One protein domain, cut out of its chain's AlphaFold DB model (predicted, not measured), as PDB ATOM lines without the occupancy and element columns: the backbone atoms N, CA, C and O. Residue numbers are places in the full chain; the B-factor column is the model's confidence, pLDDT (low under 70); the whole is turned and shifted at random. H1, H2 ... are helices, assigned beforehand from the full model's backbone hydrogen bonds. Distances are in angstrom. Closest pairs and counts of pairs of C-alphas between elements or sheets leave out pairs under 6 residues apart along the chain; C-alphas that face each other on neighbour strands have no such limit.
ATOM      1  N   ALA A 167      46.200   9.448 -18.137       83.50
ATOM      2  CA  ALA A 167      45.091   8.783 -17.447       83.50
ATOM      3  C   ALA A 167      44.990   9.165 -15.958       83.50
ATOM      4  O   ALA A 167      43.902   9.474 -15.474       83.50
ATOM      5  N   GLU A 168      46.124   9.258 -15.260       84.56
ATOM      6  CA  GLU A 168      46.219   9.688 -13.857       84.56
ATOM      7  C   GLU A 168      45.502  11.029 -13.595       84.56
ATOM      8  O   GLU A 168      44.718  11.152 -12.653       84.56
ATOM      9  N   LYS A 169      45.674  12.031 -14.472       86.06
ATOM     10  CA  LYS A 169      45.036  13.353 -14.322       86.06
ATOM     11  C   LYS A 169      43.527  13.309 -14.566       86.06
ATOM     12  O   LYS A 169      42.787  14.115 -13.993       86.06
ATOM     13  N   VAL A 170      43.056  12.359 -15.374       84.62
ATOM     14  CA  VAL A 170      41.622  12.091 -15.551       84.62
ATOM     15  C   VAL A 170      41.046  11.449 -14.283       84.62
ATOM     16  O   VAL A 170      39.994  11.893 -13.815       84.62
ATOM     17  N   GLN A 171      41.756  10.495 -13.667       86.44
ATOM     18  CA  GLN A 171      41.347   9.876 -12.397       86.44
ATOM     19  C   GLN A 171      41.353  10.886 -11.233       86.44
ATOM     20  O   GLN A 171      40.344  11.020 -10.542       86.44
ATOM     21  N   GLU A 172      42.394  11.716 -11.092       89.00
ATOM     22  CA  GLU A 172      42.464  12.801 -10.092       89.00
ATOM     23  C   GLU A 172      41.262  13.769 -10.210       89.00
ATOM     24  O   GLU A 172      40.751  14.324  -9.226       89.00
ATOM     25  N   ARG A 173      40.756  13.976 -11.437       88.31
ATOM     26  CA  ARG A 173      39.546  14.772 -11.670       88.31
ATOM     27  C   ARG A 173      38.263  14.016 -11.345       88.31
ATOM     28  O   ARG A 173      37.352  14.642 -10.800       88.31
ATOM     29  N   ARG A 174      38.174  12.721 -11.662       89.06
ATOM     30  CA  ARG A 174      37.047  11.847 -11.291       89.06
ATOM     31  C   ARG A 174      36.903  11.773  -9.765       89.06
ATOM     32  O   ARG A 174      35.827  12.080  -9.259       89.06
ATOM     33  N   GLN A 175      37.990  11.552  -9.027       90.56
ATOM     34  CA  GLN A 175      38.011  11.580  -7.559       90.56
ATOM     35  C   GLN A 175      37.596  12.951  -6.994       90.56
ATOM     36  O   GLN A 175      36.735  13.039  -6.118       90.56
ATOM     37  N   ARG A 176      38.127  14.060  -7.535       90.50
ATOM     38  CA  ARG A 176      37.701  15.421  -7.137       90.50
ATOM     39  C   ARG A 176      36.225  15.701  -7.462       90.50
ATOM     40  O   ARG A 176      35.588  16.504  -6.782       90.50
ATOM     41  N   TRP A 177      35.670  15.057  -8.487       91.12
ATOM     42  CA  TRP A 177      34.246  15.131  -8.814       91.12
ATOM     43  C   TRP A 177      33.380  14.315  -7.845       91.12
ATOM     44  O   TRP A 177      32.347  14.822  -7.413       91.12
ATOM     45  N   ALA A 178      33.820  13.116  -7.449       90.00
ATOM     46  CA  ALA A 178      33.165  12.306  -6.419       90.00
ATOM     47  C   ALA A 178      33.085  13.067  -5.083       90.00
ATOM     48  O   ALA A 178      31.990  13.309  -4.584       90.00
ATOM     49  N   LYS A 179      34.209  13.627  -4.611       90.62
ATOM     50  CA  LYS A 179      34.245  14.486  -3.409       90.62
ATOM     51  C   LYS A 179      33.275  15.677  -3.485       90.62
ATOM     52  O   LYS A 179      32.695  16.070  -2.478       90.62
ATOM     53  N   ARG A 180      33.046  16.248  -4.680       89.31
ATOM     54  CA  ARG A 180      32.028  17.298  -4.881       89.31
ATOM     55  C   ARG A 180      30.601  16.751  -4.795       89.31
ATOM     56  O   ARG A 180      29.749  17.438  -4.249       89.31
ATOM     57  N   HIS A 181      30.321  15.581  -5.366       87.81
ATOM     58  CA  HIS A 181      29.010  14.937  -5.238       87.81
ATOM     59  C   HIS A 181      28.666  14.699  -3.761       87.81
ATOM     60  O   HIS A 181      27.560  15.011  -3.328       87.81
ATOM     61  N   ASP A 182      29.646  14.232  -2.996       88.25
ATOM     62  CA  ASP A 182      29.515  13.953  -1.571       88.25
ATOM     63  C   ASP A 182      29.283  15.232  -0.754       88.25
ATOM     64  O   ASP A 182      28.298  15.317  -0.030       88.25
ATOM     65  N   SER A 183      30.075  16.285  -0.988       88.44
ATOM     66  CA  SER A 183      29.847  17.610  -0.390       88.44
ATOM     67  C   SER A 183      28.473  18.212  -0.743       88.44
ATOM     68  O   SER A 183      27.840  18.832   0.110       88.44
ATOM     69  N   ILE A 184      27.970  18.006  -1.968       87.50
ATOM     70  CA  ILE A 184      26.612  18.430  -2.358       87.50
ATOM     71  C   ILE A 184      25.545  17.612  -1.619       87.50
ATOM     72  O   ILE A 184      24.510  18.168  -1.255       87.50
ATOM     73  N   TRP A 185      25.769  16.312  -1.389       88.06
ATOM     74  CA  TRP A 185      24.866  15.510  -0.563       88.06
ATOM     75  C   TRP A 185      24.825  16.052   0.861       88.06
ATOM     76  O   TRP A 185      23.738  16.258   1.392       88.06
ATOM     77  N   ASP A 186      25.981  16.310   1.466       88.56
ATOM     78  CA  ASP A 186      26.053  16.773   2.853       88.56
ATOM     79  C   ASP A 186      25.406  18.157   3.010       88.56
ATOM     80  O   ASP A 186      24.648  18.370   3.953       88.56
ATOM     81  N   GLN A 187      25.571  19.056   2.028       88.38
ATOM     82  CA  GLN A 187      24.832  20.323   1.960       88.38
ATOM     83  C   GLN A 187      23.309  20.101   1.868       88.38
ATOM     84  O   GLN A 187      22.544  20.757   2.572       88.38
ATOM     85  N   GLN A 188      22.844  19.165   1.033       86.81
ATOM     86  CA  GLN A 188      21.415  18.821   0.933       86.81
ATOM     87  C   GLN A 188      20.868  18.189   2.220       86.81
ATOM     88  O   GLN A 188      19.704  18.407   2.551       86.81
ATOM     89  N   ALA A 189      21.691  17.420   2.935       90.81
ATOM     90  CA  ALA A 189      21.322  16.794   4.196       90.81
ATOM     91  C   ALA A 189      21.270  17.803   5.349       90.81
ATOM     92  O   ALA A 189      20.321  17.780   6.126       90.81
ATOM     93  N   ALA A 190      22.218  18.743   5.411       89.06
ATOM     94  CA  ALA A 190      22.195  19.856   6.361       89.06
ATOM     95  C   ALA A 190      20.963  20.763   6.172       89.06
ATOM     96  O   ALA A 190      20.401  21.252   7.146       89.06
ATOM     97  N   LEU A 191      20.498  20.933   4.928       89.56
ATOM     98  CA  LEU A 191      19.251  21.638   4.604       89.56
ATOM     99  C   LEU A 191      17.976  20.795   4.829       89.56
ATOM    100  O   LEU A 191      16.882  21.263   4.526       89.56
ATOM    101  N   GLY A 192      18.086  19.548   5.300       89.81
ATOM    102  CA  GLY A 192      16.943  18.661   5.558       89.81
ATOM    103  C   GLY A 192      16.245  18.095   4.311       89.81
ATOM    104  O   GLY A 192      15.307  17.313   4.443       89.81
ATOM    105  N   LEU A 193      16.708  18.418   3.097       88.31
ATOM    106  CA  LEU A 193      16.138  17.905   1.838       88.31
ATOM    107  C   LEU A 193      16.445  16.416   1.602       88.31
ATOM    108  O   LEU A 193      15.881  15.805   0.692       88.31
ATOM    109  N   ARG A 194      17.386  15.838   2.356       87.44
ATOM    110  CA  ARG A 194      17.884  14.475   2.151       87.44
ATOM    111  C   ARG A 194      18.337  13.851   3.476       87.44
ATOM    112  O   ARG A 194      18.906  14.564   4.294       87.44
ATOM    113  N   PRO A 195      18.168  12.536   3.702       87.12
ATOM    114  CA  PRO A 195      18.778  11.886   4.858       87.12
ATOM    115  C   PRO A 195      20.311  12.002   4.829       87.12
ATOM    116  O   PRO A 195      20.947  11.864   3.775       87.12
ATOM    117  N   ALA A 196      20.897  12.213   6.009       82.50
ATOM    118  CA  ALA A 196      22.340  12.167   6.215       82.50
ATOM    119  C   ALA A 196      22.913  10.793   5.826       82.50
ATOM    120  O   ALA A 196      22.256   9.753   5.958       82.50
ATOM    121  N   ARG A 197      24.150  10.780   5.319       75.81
ATOM    122  CA  ARG A 197      24.824   9.547   4.893       75.81
ATOM    123  C   ARG A 197      25.227   8.745   6.135       75.81
ATOM    124  O   ARG A 197      25.937   9.258   6.989       75.81
ATOM    125  N   ARG A 198      24.772   7.489   6.239       67.75
ATOM    126  CA  ARG A 198      25.049   6.615   7.404       67.75
ATOM    127  C   ARG A 198      26.514   6.192   7.520       67.75
ATOM    128  O   ARG A 198      26.959   5.834   8.601       67.75
ATOM    129  N   GLN A 199      27.227   6.177   6.401       64.12
ATOM    130  CA  GLN A 199      28.641   5.843   6.307       64.12
ATOM    131  C   GLN A 199      29.277   6.808   5.312       64.12
ATOM    132  O   GLN A 199      28.663   7.154   4.294       64.12
ATOM    133  N   GLU A 200      30.506   7.227   5.594       59.16
ATOM    134  CA  GLU A 200      31.328   7.911   4.607       59.16
ATOM    135  C   GLU A 200      31.570   6.925   3.460       59.16
ATOM    136  O   GLU A 200      32.209   5.885   3.640       59.16
ATOM    137  N   ARG A 201      31.007   7.211   2.279       58.56
ATOM    138  CA  ARG A 201      31.350   6.452   1.075       58.56
ATOM    139  C   ARG A 201      32.850   6.642   0.879       58.56
ATOM    140  O   ARG A 201      33.269   7.717   0.449       58.56
ATOM    141  N   ARG A 202      33.650   5.602   1.157       54.81
ATOM    142  CA  ARG A 202      35.001   5.535   0.596       54.81
ATOM    143  C   ARG A 202      34.866   5.831  -0.899       54.81
ATOM    144  O   ARG A 202      33.921   5.324  -1.520       54.81
ATOM    145  N   PRO A 203      35.759   6.640  -1.489       53.69
ATOM    146  CA  PRO A 203      35.870   6.703  -2.931       53.69
ATOM    147  C   PRO A 203      36.408   5.345  -3.383       53.69
ATOM    148  O   PRO A 203      37.609   5.201  -3.555       53.69
ATOM    149  N   ARG A 204      35.516   4.349  -3.498       52.16
ATOM    150  CA  ARG A 204      35.803   3.065  -4.132       52.16
ATOM    151  C   ARG A 204      36.299   3.419  -5.518       52.16
ATOM    152  O   ARG A 204      35.541   4.006  -6.303       52.16
ATOM    153  N   ASP A 205      37.581   3.190  -5.757       48.12
ATOM    154  CA  ASP A 205      38.163   3.567  -7.031       48.12
ATOM    155  C   ASP A 205      37.461   2.751  -8.121       48.12
ATOM    156  O   ASP A 205      37.029   1.617  -7.909       48.12
ATOM    157  N   ALA A 206      37.277   3.341  -9.303       52.84
ATOM    158  CA  ALA A 206      36.533   2.673 -10.375       52.84
ATOM    159  C   ALA A 206      37.225   1.384 -10.876       52.84
ATOM    160  O   ALA A 206      36.608   0.640 -11.628       52.84
ATOM    161  N   ALA A 207      38.480   1.155 -10.460       51.88
ATOM    162  CA  ALA A 207      39.197  -0.112 -10.571       51.88
ATOM    163  C   ALA A 207      38.696  -1.132  -9.531       51.88
ATOM    164  O   ALA A 207      38.093  -2.108  -9.944       51.88
ATOM    165  N   GLU A 208      38.768  -0.847  -8.218       49.62
ATOM    166  CA  GLU A 208      38.252  -1.747  -7.159       49.62
ATOM    167  C   GLU A 208      36.802  -2.197  -7.421       49.62
ATOM    168  O   GLU A 208      36.436  -3.342  -7.188       49.62
ATOM    169  N   GLY A 209      35.952  -1.294  -7.928       51.97
ATOM    170  CA  GLY A 209      34.565  -1.621  -8.273       51.97
ATOM    171  C   GLY A 209      34.377  -2.496  -9.521       51.97
ATOM    172  O   GLY A 209      33.273  -3.002  -9.711       51.97
ATOM    173  N   ALA A 210      35.403  -2.637 -10.362       54.88
ATOM    174  CA  ALA A 210      35.470  -3.573 -11.483       54.88
ATOM    175  C   ALA A 210      36.126  -4.895 -11.046       54.88
ATOM    176  O   ALA A 210      35.566  -5.959 -11.291       54.88
ATOM    177  N   ASP A 211      37.232  -4.813 -10.303       55.19
ATOM    178  CA  ASP A 211      37.957  -5.963  -9.759       55.19
ATOM    179  C   ASP A 211      37.033  -6.825  -8.866       55.19
ATOM    180  O   ASP A 211      36.980  -8.043  -9.016       55.19
ATOM    181  N   GLU A 212      36.203  -6.201  -8.013       59.91
ATOM    182  CA  GLU A 212      35.216  -6.910  -7.179       59.91
ATOM    183  C   GLU A 212      34.134  -7.652  -7.986       59.91
ATOM    184  O   GLU A 212      33.701  -8.725  -7.567       59.91
ATOM    185  N   VAL A 213      33.660  -7.111  -9.120       67.38
ATOM    186  CA  VAL A 213      32.646  -7.815  -9.937       67.38
ATOM    187  C   VAL A 213      33.268  -8.907 -10.800       67.38
ATOM    188  O   VAL A 213      32.603  -9.910 -11.054       67.38
ATOM    189  N   GLU A 214      34.532  -8.765 -11.203       67.12
ATOM    190  CA  GLU A 214      35.285  -9.856 -11.828       67.12
ATOM    191  C   GLU A 214      35.540 -10.992 -10.824       67.12
ATOM    192  O   GLU A 214      35.249 -12.143 -11.150       67.12
ATOM    193  N   GLU A 215      35.948 -10.697  -9.582       72.69
ATOM    194  CA  GLU A 215      36.053 -11.711  -8.520       72.69
ATOM    195  C   GLU A 215      34.699 -12.357  -8.185       72.69
ATOM    196  O   GLU A 215      34.632 -13.576  -8.033       72.69
ATOM    197  N   GLU A 216      33.597 -11.598  -8.114       79.38
ATOM    198  CA  GLU A 216      32.267 -12.163  -7.839       79.38
ATOM    199  C   GLU A 216      31.788 -13.091  -8.974       79.38
ATOM    200  O   GLU A 216      31.138 -14.110  -8.722       79.38
ATOM    201  N   LEU A 217      32.116 -12.770 -10.232       81.25
ATOM    202  CA  LEU A 217      31.850 -13.638 -11.382       81.25
ATOM    203  C   LEU A 217      32.740 -14.887 -11.355       81.25
ATOM    204  O   LEU A 217      32.224 -15.991 -11.528       81.25
ATOM    205  N   LEU A 218      34.034 -14.747 -11.050       86.25
ATOM    206  CA  LEU A 218      34.962 -15.873 -10.910       86.25
ATOM    207  C   LEU A 218      34.543 -16.812  -9.765       86.25
ATOM    208  O   LEU A 218      34.578 -18.035  -9.912       86.25
ATOM    209  N   ALA A 219      34.075 -16.257  -8.644       84.56
ATOM    210  CA  ALA A 219      33.536 -17.003  -7.509       84.56
ATOM    211  C   ALA A 219      32.253 -17.768  -7.883       84.56
ATOM    212  O   ALA A 219      32.077 -18.918  -7.483       84.56
ATOM    213  N   LYS A 220      31.368 -17.178  -8.697       86.19
ATOM    214  CA  LYS A 220      30.174 -17.869  -9.218       86.19
ATOM    215  C   LYS A 220      30.531 -18.980 -10.208       86.19
ATOM    216  O   LYS A 220      29.952 -20.060 -10.118       86.19
ATOM    217  N   GLU A 221      31.488 -18.747 -11.106       88.00
ATOM    218  CA  GLU A 221      31.954 -19.737 -12.089       88.00
ATOM    219  C   GLU A 221      32.627 -20.934 -11.395       88.00
ATOM    220  O   GLU A 221      32.319 -22.090 -11.682       88.00
ATOM    221  N   THR A 222      33.491 -20.673 -10.409       86.94
ATOM    222  CA  THR A 222      34.151 -21.716  -9.603       86.94
ATOM    223  C   THR A 222      33.171 -22.496  -8.727       86.94
ATOM    224  O   THR A 222      33.250 -23.723  -8.691       86.94
ATOM    225  N   LEU A 223      32.199 -21.837  -8.084       83.12
ATOM    226  CA  LEU A 223      31.155 -22.516  -7.306       83.12
ATOM    227  C   LEU A 223      30.238 -23.372  -8.196       83.12
ATOM    228  O   LEU A 223      29.838 -24.471  -7.809       83.12
ATOM    229  N   ARG A 224      29.924 -22.890  -9.406       85.62
ATOM    230  CA  ARG A 224      29.185 -23.651 -10.419       85.62
ATOM    231  C   ARG A 224      29.971 -24.888 -10.850       85.62
ATOM    232  O   ARG A 224      29.427 -25.987 -10.812       85.62
ATOM    233  N   ARG A 225      31.248 -24.722 -11.195       85.44
ATOM    234  CA  ARG A 225      32.132 -25.818 -11.601       85.44
ATOM    235  C   ARG A 225      32.281 -26.874 -10.503       85.44
ATOM    236  O   ARG A 225      32.130 -28.054 -10.786       85.44
ATOM    237  N   ALA A 226      32.464 -26.464  -9.248       81.38
ATOM    238  CA  ALA A 226      32.526 -27.380  -8.105       81.38
ATOM    239  C   ALA A 226      31.215 -28.165  -7.878       81.38
ATOM    240  O   ALA A 226      31.240 -29.264  -7.328       81.38
ATOM    241  N   ARG A 227      30.068 -27.618  -8.309       80.12
ATOM    242  CA  ARG A 227      28.767 -28.307  -8.296       80.12
ATOM    243  C   ARG A 227      28.584 -29.262  -9.482       80.12
ATOM    244  O   ARG A 227      27.858 -30.239  -9.347       80.12
TER     245      ARG A 227
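AT A GLANCE: This is residues 167 to 227 of the 232 residues of the protein "Required for respiratory growth protein 9, mitochondrial" of Cyphellophora europaea CBS 101466 (UniProt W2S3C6). Two separate helices, H1 and then H2, are joined by a long loop that folds back from the end of H1, and H2 sticks out as a free arm. The printed part has 61 residues with two named helices and no named strand, class all helix. It is extended, with a radius of gyration of the C-alphas of 17.2 A, and flat, spanning 52 by 32 by 13 A.

IN THESE COORDINATES: H1, residues 167 to 190, starts at C-alpha 167 (45.091, 8.783, -17.447) and is 34.8 A long. H2, residues 208 to 227, is 28.2 A long and ends at C-alpha 227 (28.767, -28.307, -8.296).

HOW THE PARTS SIT: H1 and H2 are apart, with no C-alpha of one within 8 A of the other. Residues 207 to 227, of which 208 to 227 belong to H2, stand free. Every O i to N i+4 pair is within hydrogen-bond range in H1, and 15 of 16 in H2.

THE WHOLE: The C-alphas farthest apart, those of Leu 191 and Arg 227, are 52.5 A apart. The 17-residue link is long. The printed part has no cut. Residues 198 to 214 have pLDDT under 70.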